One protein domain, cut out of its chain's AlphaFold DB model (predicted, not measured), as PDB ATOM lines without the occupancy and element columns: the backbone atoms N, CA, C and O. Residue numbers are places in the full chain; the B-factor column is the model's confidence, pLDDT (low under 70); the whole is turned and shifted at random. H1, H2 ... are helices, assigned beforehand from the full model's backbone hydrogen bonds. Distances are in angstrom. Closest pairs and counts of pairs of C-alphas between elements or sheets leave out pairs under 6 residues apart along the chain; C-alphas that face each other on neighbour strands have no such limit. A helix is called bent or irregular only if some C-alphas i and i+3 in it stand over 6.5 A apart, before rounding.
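This is residues 31 to 97 of the 111 residues of an uncharacterized protein of Burkholderia gladioli (UniProt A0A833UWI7). With little regular structure, the domain is a loose body of long loops, with the longest helix, H3, at one end, where residues 91 to 97, of which 91 to 95 belong to H3, stick out free. H2 lies toward the other end, and the short H1 lies between them. The printed part has 67 residues and three named helices, H1, H2 and H3 along the chain, which hold 22 residues; it is all helix with no named strand. It is loose, with a radius of gyration of the C-alphas of 14.0 A, and elongated, spanning 42 by 22 by 20 A.

H3, residues 84 to 95, is apart from H1, residues 31 to 34, and from H2, residues 59 to 64. H1 and H2 are apart too. In H3 every O i to N i+4 pair is within hydrogen-bond range; in H2 0 of 2 are, beside 2 of 3 O i to N i+3 pairs, and H1 is too short for an O i to N i+4 pair.

H3 is 16.7 A long, from C-alpha 84 at (-24.072, -93.414, 133.987) to C-alpha 95 at (-10.823, -103.326, 131.748). H2 is 10.1 A long and irregular, C-alphas 60 and 63 being 7.3 A apart. H1, 5.3 A long, begins at C-alpha 31 (-14.705, -85.673, 135.295).

The two C-alphas farthest apart, of Asn 48 and Thr 96, are 44.9 A apart. The links H1 to H2 and H2 to H3 are long, with 24 and 19 residues. The printed part has no cut, and no printed residue is under 70 in pLDDT.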
ATOM      1  N   PHE A  31     -15.405 -86.927 135.555       98.25
ATOM      2  CA  PHE A  31     -14.705 -85.673 135.295       98.25
ATOM      3  C   PHE A  31     -14.779 -85.310 133.813       98.25
ATOM      4  O   PHE A  31     -15.284 -84.238 133.498       98.25
ATOM      5  N   TYR A  32     -14.378 -86.199 132.897       97.69
ATOM      6  CA  TYR A  32     -14.480 -85.928 131.456       97.69
ATOM      7  C   TYR A  32     -15.894 -85.510 131.038       97.69
ATOM      8  O   TYR A  32     -16.056 -84.525 130.323       97.69
ATOM      9  N   VAL A  33     -16.925 -86.213 131.518       97.50
ATOM     10  CA  VAL A  33     -18.303 -85.979 131.060       97.50
ATOM     11  C   VAL A  33     -18.971 -84.761 131.708       97.50
ATOM     12  O   VAL A  33     -19.909 -84.207 131.137       97.50
ATOM     13  N   GLN A  34     -18.542 -84.372 132.915       97.69
ATOM     14  CA  GLN A  34     -19.231 -83.368 133.734       97.69
ATOM     15  C   GLN A  34     -18.380 -82.136 134.063       97.69
ATOM     16  O   GLN A  34     -18.880 -81.236 134.739       97.69
ATOM     17  N   ARG A  35     -17.114 -82.058 133.629       97.56
ATOM     18  CA  ARG A  35     -16.212 -80.930 133.932       97.56
ATOM     19  C   ARG A  35     -16.842 -79.578 133.607       97.56
ATOM     20  O   ARG A  35     -16.718 -78.642 134.393       97.56
ATOM     21  N   ASP A  36     -17.507 -79.483 132.459       96.38
ATOM     22  CA  ASP A  36     -18.060 -78.223 131.957       96.38
ATOM     23  C   ASP A  36     -19.554 -78.052 132.240       96.38
ATOM     24  O   ASP A  36     -20.012 -76.918 132.384       96.38
ATOM     25  N   THR A  37     -20.302 -79.148 132.410       97.38
ATOM     26  CA  THR A  37     -21.711 -79.093 132.831       97.38
ATOM     27  C   THR A  37     -21.852 -78.817 134.331       97.38
ATOM     28  O   THR A  37     -22.788 -78.125 134.723       97.38
ATOM     29  N   ASN A  38     -20.930 -79.325 135.161       97.38
ATOM     30  CA  ASN A  38     -20.951 -79.263 136.630       97.38
ATOM     31  C   ASN A  38     -19.561 -78.965 137.232       97.38
ATOM     32  O   ASN A  38     -19.045 -79.751 138.037       97.38
ATOM     33  N   PRO A  39     -18.912 -77.847 136.859       97.12
ATOM     34  CA  PRO A  39     -17.559 -77.517 137.310       97.12
ATOM     35  C   PRO A  39     -17.434 -77.421 138.840       97.12
ATOM     36  O   PRO A  39     -16.364 -77.680 139.385       97.12
ATOM     37  N   GLU A  40     -18.511 -77.099 139.556       96.94
ATOM     38  CA  GLU A  40     -18.556 -77.032 141.019       96.94
ATOM     39  C   GLU A  40     -18.291 -78.363 141.729       96.94
ATOM     40  O   GLU A  40     -17.941 -78.351 142.908       96.94
ATOM     41  N   LYS A  41     -18.453 -79.498 141.038       96.69
ATOM     42  CA  LYS A  41     -18.097 -80.819 141.577       96.69
ATOM     43  C   LYS A  41     -16.588 -81.061 141.567       96.69
ATOM     44  O   LYS A  41     -16.093 -81.883 142.330       96.69
ATOM     45  N   TRP A  42     -15.867 -80.371 140.685       97.38
ATOM     46  CA  TRP A  42     -14.485 -80.704 140.332       97.38
ATOM     47  C   TRP A  42     -13.481 -79.662 140.794       97.38
ATOM     48  O   TRP A  42     -12.348 -80.016 141.123       97.38
ATOM     49  N   TYR A  43     -13.898 -78.401 140.838       97.31
ATOM     50  CA  TYR A  43     -13.052 -77.263 141.164       97.31
ATOM     51  C   TYR A  43     -13.489 -76.606 142.465       97.31
ATOM     52  O   TYR A  43     -14.673 -76.576 142.813       97.31
ATOM     53  N   ARG A  44     -12.525 -76.032 143.185       95.81
ATOM     54  CA  ARG A  44     -12.806 -75.313 144.430       95.81
ATOM     55  C   ARG A  44     -13.613 -74.043 144.159       95.81
ATOM     56  O   ARG A  44     -13.654 -73.520 143.048       95.81
ATOM     57  N   ARG A  45     -14.243 -73.500 145.202       96.44
ATOM     58  CA  ARG A  45     -14.855 -72.164 145.162       96.44
ATOM     59  C   ARG A  45     -13.865 -71.120 145.673       96.44
ATOM     60  O   ARG A  45     -13.135 -71.370 146.629       96.44
ATOM     61  N   LYS A  46     -13.863 -69.944 145.047       94.69
ATOM     62  CA  LYS A  46     -13.152 -68.750 145.522       94.69
ATOM     63  C   LYS A  46     -13.859 -68.167 146.747       94.69
ATOM     64  O   LYS A  46     -15.022 -68.472 147.004       94.69
ATOM     65  N   ALA A  47     -13.193 -67.240 147.436       94.38
ATOM     66  CA  ALA A  47     -13.767 -66.514 148.574       94.38
ATOM     67  C   ALA A  47     -15.092 -65.794 148.244       94.38
ATOM     68  O   ALA A  47     -15.949 -65.652 149.103       94.38
ATOM     69  N   ASN A  48     -15.295 -65.391 146.985       93.75
ATOM     70  CA  ASN A  48     -16.534 -64.764 146.510       93.75
ATOM     71  C   ASN A  48     -17.632 -65.766 146.085       93.75
ATOM     72  O   ASN A  48     -18.575 -65.385 145.396       93.75
ATOM     73  N   GLY A  49     -17.482 -67.055 146.407       93.75
ATOM     74  CA  GLY A  49     -18.451 -68.116 146.111       93.75
ATOM     75  C   GLY A  49     -18.442 -68.647 144.669       93.75
ATOM     76  O   GLY A  49     -19.028 -69.705 144.406       93.75
ATOM     77  N   LYS A  50     -17.753 -67.973 143.734       94.75
ATOM     78  CA  LYS A  50     -17.628 -68.423 142.336       94.75
ATOM     79  C   LYS A  50     -16.710 -69.642 142.235       94.75
ATOM     80  O   LYS A  50     -15.716 -69.731 142.951       94.75
ATOM     81  N   VAL A  51     -17.018 -70.562 141.324       96.38
ATOM     82  CA  VAL A  51     -16.162 -71.725 141.035       96.38
ATOM     83  C   VAL A  51     -14.843 -71.255 140.413       96.38
ATOM     84  O   VAL A  51     -14.843 -70.471 139.463       96.38
ATOM     85  N   ASP A  52     -13.714 -71.720 140.943       96.00
ATOM     86  CA  ASP A  52     -12.379 -71.462 140.405       96.00
ATOM     87  C   ASP A  52     -12.020 -72.488 139.332       96.00
ATOM     88  O   ASP A  52     -11.209 -73.382 139.538       96.00
ATOM     89  N   LYS A  53     -12.672 -72.394 138.173       95.50
ATOM     90  CA  LYS A  53     -12.461 -73.350 137.084       95.50
ATOM     91  C   LYS A  53     -10.990 -73.371 136.645       95.50
ATOM     92  O   LYS A  53     -10.420 -72.303 136.391       95.50
ATOM     93  N   TYR A  54     -10.427 -74.575 136.516       96.31
ATOM     94  CA  TYR A  54      -9.004 -74.809 136.226       96.31
ATOM     95  C   TYR A  54      -8.082 -74.273 137.344       96.31
ATOM     96  O   TYR A  54      -7.142 -73.517 137.089       96.31
ATOM     97  N   ASP A  55      -8.395 -74.609 138.602       95.75
ATOM     98  CA  ASP A  55      -7.662 -74.171 139.807       95.75
ATOM     99  C   ASP A  55      -6.237 -74.739 139.928       95.75
ATOM    100  O   ASP A  55      -5.448 -74.247 140.734       95.75
ATOM    101  N   ASP A  56      -5.875 -75.705 139.088       94.88
ATOM    102  CA  ASP A  56      -4.530 -76.263 138.943       94.88
ATOM    103  C   ASP A  56      -3.692 -75.574 137.847       94.88
ATOM    104  O   ASP A  56      -2.525 -75.918 137.647       94.88
ATOM    105  N   LEU A  57      -4.253 -74.570 137.161       95.38
ATOM    106  CA  LEU A  57      -3.580 -73.796 136.120       95.38
ATOM    107  C   LEU A  57      -3.435 -72.313 136.505       95.38
ATOM    108  O   LEU A  57      -4.430 -71.648 136.841       95.38
ATOM    109  N   PRO A  58      -2.224 -71.728 136.364       95.44
ATOM    110  CA  PRO A  58      -2.049 -70.281 136.397       95.44
ATOM    111  C   PRO A  58      -2.978 -69.591 135.395       95.44
ATOM    112  O   PRO A  58      -3.132 -70.063 134.269       95.44
ATOM    113  N   VAL A  59      -3.551 -68.442 135.777       94.69
ATOM    114  CA  VAL A  59      -4.584 -67.729 134.993       94.69
ATOM    115  C   VAL A  59      -4.181 -67.537 133.528       94.69
ATOM    116  O   VAL A  59      -4.980 -67.822 132.642       94.69
ATOM    117  N   ARG A  60      -2.919 -67.165 133.271       96.81
ATOM    118  CA  ARG A  60      -2.365 -66.946 131.922       96.81
ATOM    119  C   ARG A  60      -2.407 -68.160 130.983       96.81
ATOM    120  O   ARG A  60      -2.141 -68.006 129.802       96.81
ATOM    121  N   TYR A  61      -2.660 -69.362 131.499       96.75
ATOM    122  CA  TYR A  61      -2.696 -70.597 130.712       96.75
ATOM    123  C   TYR A  61      -4.077 -71.243 130.659       96.75
ATOM    124  O   TYR A  61      -4.224 -72.278 130.013       96.75
ATOM    125  N   ARG A  62      -5.086 -70.669 131.323       95.69
ATOM    126  CA  ARG A  62      -6.428 -71.267 131.368       95.69
ATOM    127  C   ARG A  62      -7.111 -71.287 130.001       95.69
ATOM    128  O   ARG A  62      -7.900 -72.185 129.748       95.69
ATOM    129  N   GLU A  63      -6.755 -70.363 129.112       95.31
ATOM    130  CA  GLU A  63      -7.240 -70.329 127.724       95.31
ATOM    131  C   GLU A  63      -6.721 -71.498 126.872       95.31
ATOM    132  O   GLU A  63      -7.317 -71.817 125.852       95.31
ATOM    133  N   ASN A  64      -5.663 -72.186 127.313       96.06
ATOM    134  CA  ASN A  64      -5.150 -73.377 126.629       96.06
ATOM    135  C   ASN A  64      -5.943 -74.650 126.972       96.06
ATOM    136  O   ASN A  64      -5.624 -75.720 126.456       96.06
ATOM    137  N   ALA A  65      -6.905 -74.576 127.898       95.56
ATOM    138  CA  ALA A  65      -7.766 -75.707 128.205       95.56
ATOM    139  C   ALA A  65      -8.725 -75.953 127.033       95.56
ATOM    140  O   ALA A  65      -9.426 -75.042 126.599       95.56
ATOM    141  N   ASP A  66      -8.779 -77.193 126.555       95.62
ATOM    142  CA  ASP A  66      -9.727 -77.584 125.516       95.62
ATOM    143  C   ASP A  66     -11.167 -77.453 126.027       95.62
ATOM    144  O   ASP A  66     -11.517 -78.004 127.073       95.62
ATOM    145  N   VAL A  67     -11.973 -76.691 125.288       95.38
ATOM    146  CA  VAL A  67     -13.404 -76.419 125.509       95.38
ATOM    147  C   VAL A  67     -14.219 -76.577 124.218       95.38
ATOM    148  O   VAL A  67     -15.378 -76.157 124.165       95.38
ATOM    149  N   ALA A  68     -13.591 -77.091 123.156       94.50
ATOM    150  CA  ALA A  68     -14.164 -77.168 121.817       94.50
ATOM    151  C   ALA A  68     -14.462 -78.611 121.411       94.50
ATOM    152  O   ALA A  68     -15.479 -78.844 120.759       94.50
ATOM    153  N   ASP A  69     -13.622 -79.564 121.821       95.69
ATOM    154  CA  ASP A  69     -13.804 -80.966 121.467       95.69
ATOM    155  C   ASP A  69     -14.734 -81.678 122.457       95.69
ATOM    156  O   ASP A  69     -14.769 -81.394 123.658       95.69
ATOM    157  N   ALA A  70     -15.511 -82.644 121.965       93.94
ATOM    158  CA  ALA A  70     -16.320 -83.493 122.832       93.94
ATOM    159  C   ALA A  70     -15.413 -84.364 123.732       93.94
ATOM    160  O   ALA A  70     -14.418 -84.905 123.247       93.94
ATOM    161  N   PRO A  71     -15.753 -84.574 125.022       95.38
ATOM    162  CA  PRO A  71     -16.991 -84.177 125.711       95.38
ATOM    163  C   PRO A  71     -16.961 -82.787 126.387       95.38
ATOM    164  O   PRO A  71     -17.876 -82.460 127.145       95.38
ATOM    165  N   PHE A  72     -15.931 -81.975 126.150       96.25
ATOM    166  CA  PHE A  72     -15.714 -80.667 126.781       96.25
ATOM    167  C   PHE A  72     -16.426 -79.488 126.092       96.25
ATOM    168  O   PHE A  72     -16.398 -78.353 126.569       96.25
ATOM    169  N   ASP A  73     -17.121 -79.754 124.993       95.38
ATOM    170  CA  ASP A  73     -17.912 -78.792 124.223       95.38
ATOM    171  C   ASP A  73     -19.226 -78.366 124.920       95.38
ATOM    172  O   ASP A  73     -19.867 -77.369 124.548       95.38
ATOM    173  N   ARG A  74     -19.629 -79.102 125.965       95.62
ATOM    174  CA  ARG A  74     -20.896 -78.929 126.694       95.62
ATOM    175  C   ARG A  74     -20.909 -77.687 127.584       95.62
ATOM    176  O   ARG A  74     -19.891 -77.228 128.094       95.62
ATOM    177  N   LYS A  75     -22.102 -77.115 127.776       94.62
ATOM    178  CA  LYS A  75     -22.304 -75.872 128.542       94.62
ATOM    179  C   LYS A  75     -22.765 -76.150 129.973       94.62
ATOM    180  O   LYS A  75     -23.345 -77.196 130.259       94.62
ATOM    181  N   LEU A  76     -22.528 -75.174 130.850       95.75
ATOM    182  CA  LEU A  76     -22.917 -75.202 132.261       95.75
ATOM    183  C   LEU A  76     -24.401 -75.566 132.427       95.75
ATOM    184  O   LEU A  76     -25.257 -74.969 131.778       95.75
ATOM    185  N   GLY A  77     -24.695 -76.541 133.288       95.69
ATOM    186  CA  GLY A  77     -26.050 -77.048 133.537       95.69
ATOM    187  C   GLY A  77     -26.647 -77.903 132.411       95.69
ATOM    188  O   GLY A  77     -27.769 -78.385 132.546       95.69
ATOM    189  N   GLY A  78     -25.925 -78.103 131.306       94.88
ATOM    190  CA  GLY A  78     -26.365 -78.933 130.190       94.88
ATOM    191  C   GLY A  78     -26.340 -80.433 130.497       94.88
ATOM    192  O   GLY A  78     -25.775 -80.884 131.493       94.88
ATOM    193  N   LYS A  79     -26.930 -81.224 129.593       95.12
ATOM    194  CA  LYS A  79     -26.871 -82.689 129.661       95.12
ATOM    195  C   LYS A  79     -25.424 -83.169 129.417       95.12
ATOM    196  O   LYS A  79     -24.843 -82.771 128.401       95.12
ATOM    197  N   PRO A  80     -24.860 -84.029 130.287       94.94
ATOM    198  CA  PRO A  80     -23.562 -84.661 130.052       94.94
ATOM    199  C   PRO A  80     -23.539 -85.463 128.743       94.94
ATOM    200  O   PRO A  80     -24.570 -85.975 128.304       94.94
ATOM    201  N   ALA A  81     -22.360 -85.589 128.132       95.00
ATOM    202  CA  ALA A  81     -22.175 -86.318 126.874       95.00
ATOM    203  C   ALA A  81     -22.498 -87.824 126.968       95.00
ATOM    204  O   ALA A  81     -22.911 -88.403 125.972       95.00
ATOM    205  N   LEU A  82     -22.337 -88.427 128.151       97.69
ATOM    206  CA  LEU A  82     -22.607 -89.836 128.451       97.69
ATOM    207  C   LEU A  82     -23.492 -89.956 129.699       97.69
ATOM    208  O   LEU A  82     -23.366 -89.180 130.650       97.69
ATOM    209  N   SER A  83     -24.364 -90.956 129.706       97.62
ATOM    210  CA  SER A  83     -25.122 -91.417 130.871       97.62
ATOM    211  C   SER A  83     -24.264 -92.264 131.820       97.62
ATOM    212  O   SER A  83     -23.187 -92.739 131.465       97.62
ATOM    213  N   GLU A  84     -24.759 -92.521 133.036       97.50
ATOM    214  CA  GLU A  84     -24.072 -93.414 133.987       97.50
ATOM    215  C   GLU A  84     -23.968 -94.862 133.476       97.50
ATOM    216  O   GLU A  84     -23.041 -95.573 133.855       97.50
ATOM    217  N   ALA A  85     -24.897 -95.315 132.623       98.38
ATOM    218  CA  ALA A  85     -24.797 -96.627 131.985       98.38
ATOM    219  C   ALA A  85     -23.644 -96.655 130.973       98.38
ATOM    220  O   ALA A  85     -22.758 -97.492 131.097       98.38
ATOM    221  N   GLU A  86     -23.578 -95.666 130.080       98.44
ATOM    222  CA  GLU A  86     -22.498 -95.552 129.091       98.44
ATOM    223  C   GLU A  86     -21.123 -95.363 129.753       98.44
ATOM    224  O   GLU A  86     -20.132 -95.915 129.286       98.44
ATOM    225  N   ILE A  87     -21.042 -94.644 130.882       98.56
ATOM    226  CA  ILE A  87     -19.806 -94.552 131.678       98.56
ATOM    227  C   ILE A  87     -19.359 -95.942 132.153       98.56
ATOM    228  O   ILE A  87     -18.179 -96.275 132.034       98.56
ATOM    229  N   ARG A  88     -20.281 -96.763 132.678       98.44
ATOM    230  CA  ARG A  88     -19.961 -98.137 133.101       98.44
ATOM    231  C   ARG A  88     -19.516 -99.001 131.928       98.44
ATOM    232  O   ARG A  88     -18.578 -99.773 132.097       98.44
ATOM    233  N   ASP A  89     -20.133 -98.839 130.763       98.62
ATOM    234  CA  ASP A  89     -19.786 -99.601 129.563       98.62
ATOM    235  C   ASP A  89     -18.387 -99.230 129.049       98.62
ATOM    236  O   ASP A  89     -17.583-100.112 128.745       98.62
ATOM    237  N   VAL A  90     -18.031 -97.939 129.051       98.31
ATOM    238  CA  VAL A  90     -16.663 -97.496 128.727       98.31
ATOM    239  C   VAL A  90     -15.656 -98.048 129.735       98.31
ATOM    240  O   VAL A  90     -14.592 -98.517 129.341       98.31
ATOM    241  N   ILE A  91     -15.972 -98.052 131.032       98.19
ATOM    242  CA  ILE A  91     -15.089 -98.641 132.051       98.19
ATOM    243  C   ILE A  91     -14.946-100.154 131.857       98.19
ATOM    244  O   ILE A  91     -13.846-100.685 132.007       98.19
ATOM    245  N   ALA A  92     -16.027-100.854 131.509       97.81
ATOM    246  CA  ALA A  92     -15.980-102.274 131.179       97.81
ATOM    247  C   ALA A  92     -15.061-102.529 129.978       97.81
ATOM    248  O   ALA A  92     -14.234-103.435 130.042       97.81
ATOM    249  N   PHE A  93     -15.126-101.685 128.944       97.94
ATOM    250  CA  PHE A  93     -14.185-101.718 127.828       97.94
ATOM    251  C   PHE A  93     -12.740-101.447 128.271       97.94
ATOM    252  O   PHE A  93     -11.849-102.203 127.913       97.94
ATOM    253  N   LEU A  94     -12.477-100.431 129.103       97.94
ATOM    254  CA  LEU A  94     -11.115-100.142 129.578       97.94
ATOM    255  C   LEU A  94     -10.486-101.319 130.337       97.94
ATOM    256  O   LEU A  94      -9.281-101.528 130.235       97.94
ATOM    257  N   LYS A  95     -11.289-102.112 131.057       96.56
ATOM    258  CA  LYS A  95     -10.823-103.326 131.748       96.56
ATOM    259  C   LYS A  95     -10.355-104.425 130.794       96.56
ATOM    260  O   LYS A  95      -9.548-105.255 131.199       96.56
ATOM    261  N   THR A  96     -10.813-104.437 129.540       96.50
ATOM    262  CA  THR A  96     -10.329-105.402 128.537       96.50
ATOM    263  C   THR A  96      -8.943-105.041 127.999       96.50
ATOM    264  O   THR A  96      -8.300-105.863 127.352       96.50
ATOM    265  N   LEU A  97      -8.460-103.824 128.284       97.19
ATOM    266  CA  LEU A  97      -7.142-103.332 127.874       97.19
ATOM    267  C   LEU A  97      -6.036-103.648 128.892       97.19
ATOM    268  O   LEU A  97      -4.890-103.229 128.695       97.19
TER     269      LEU A  97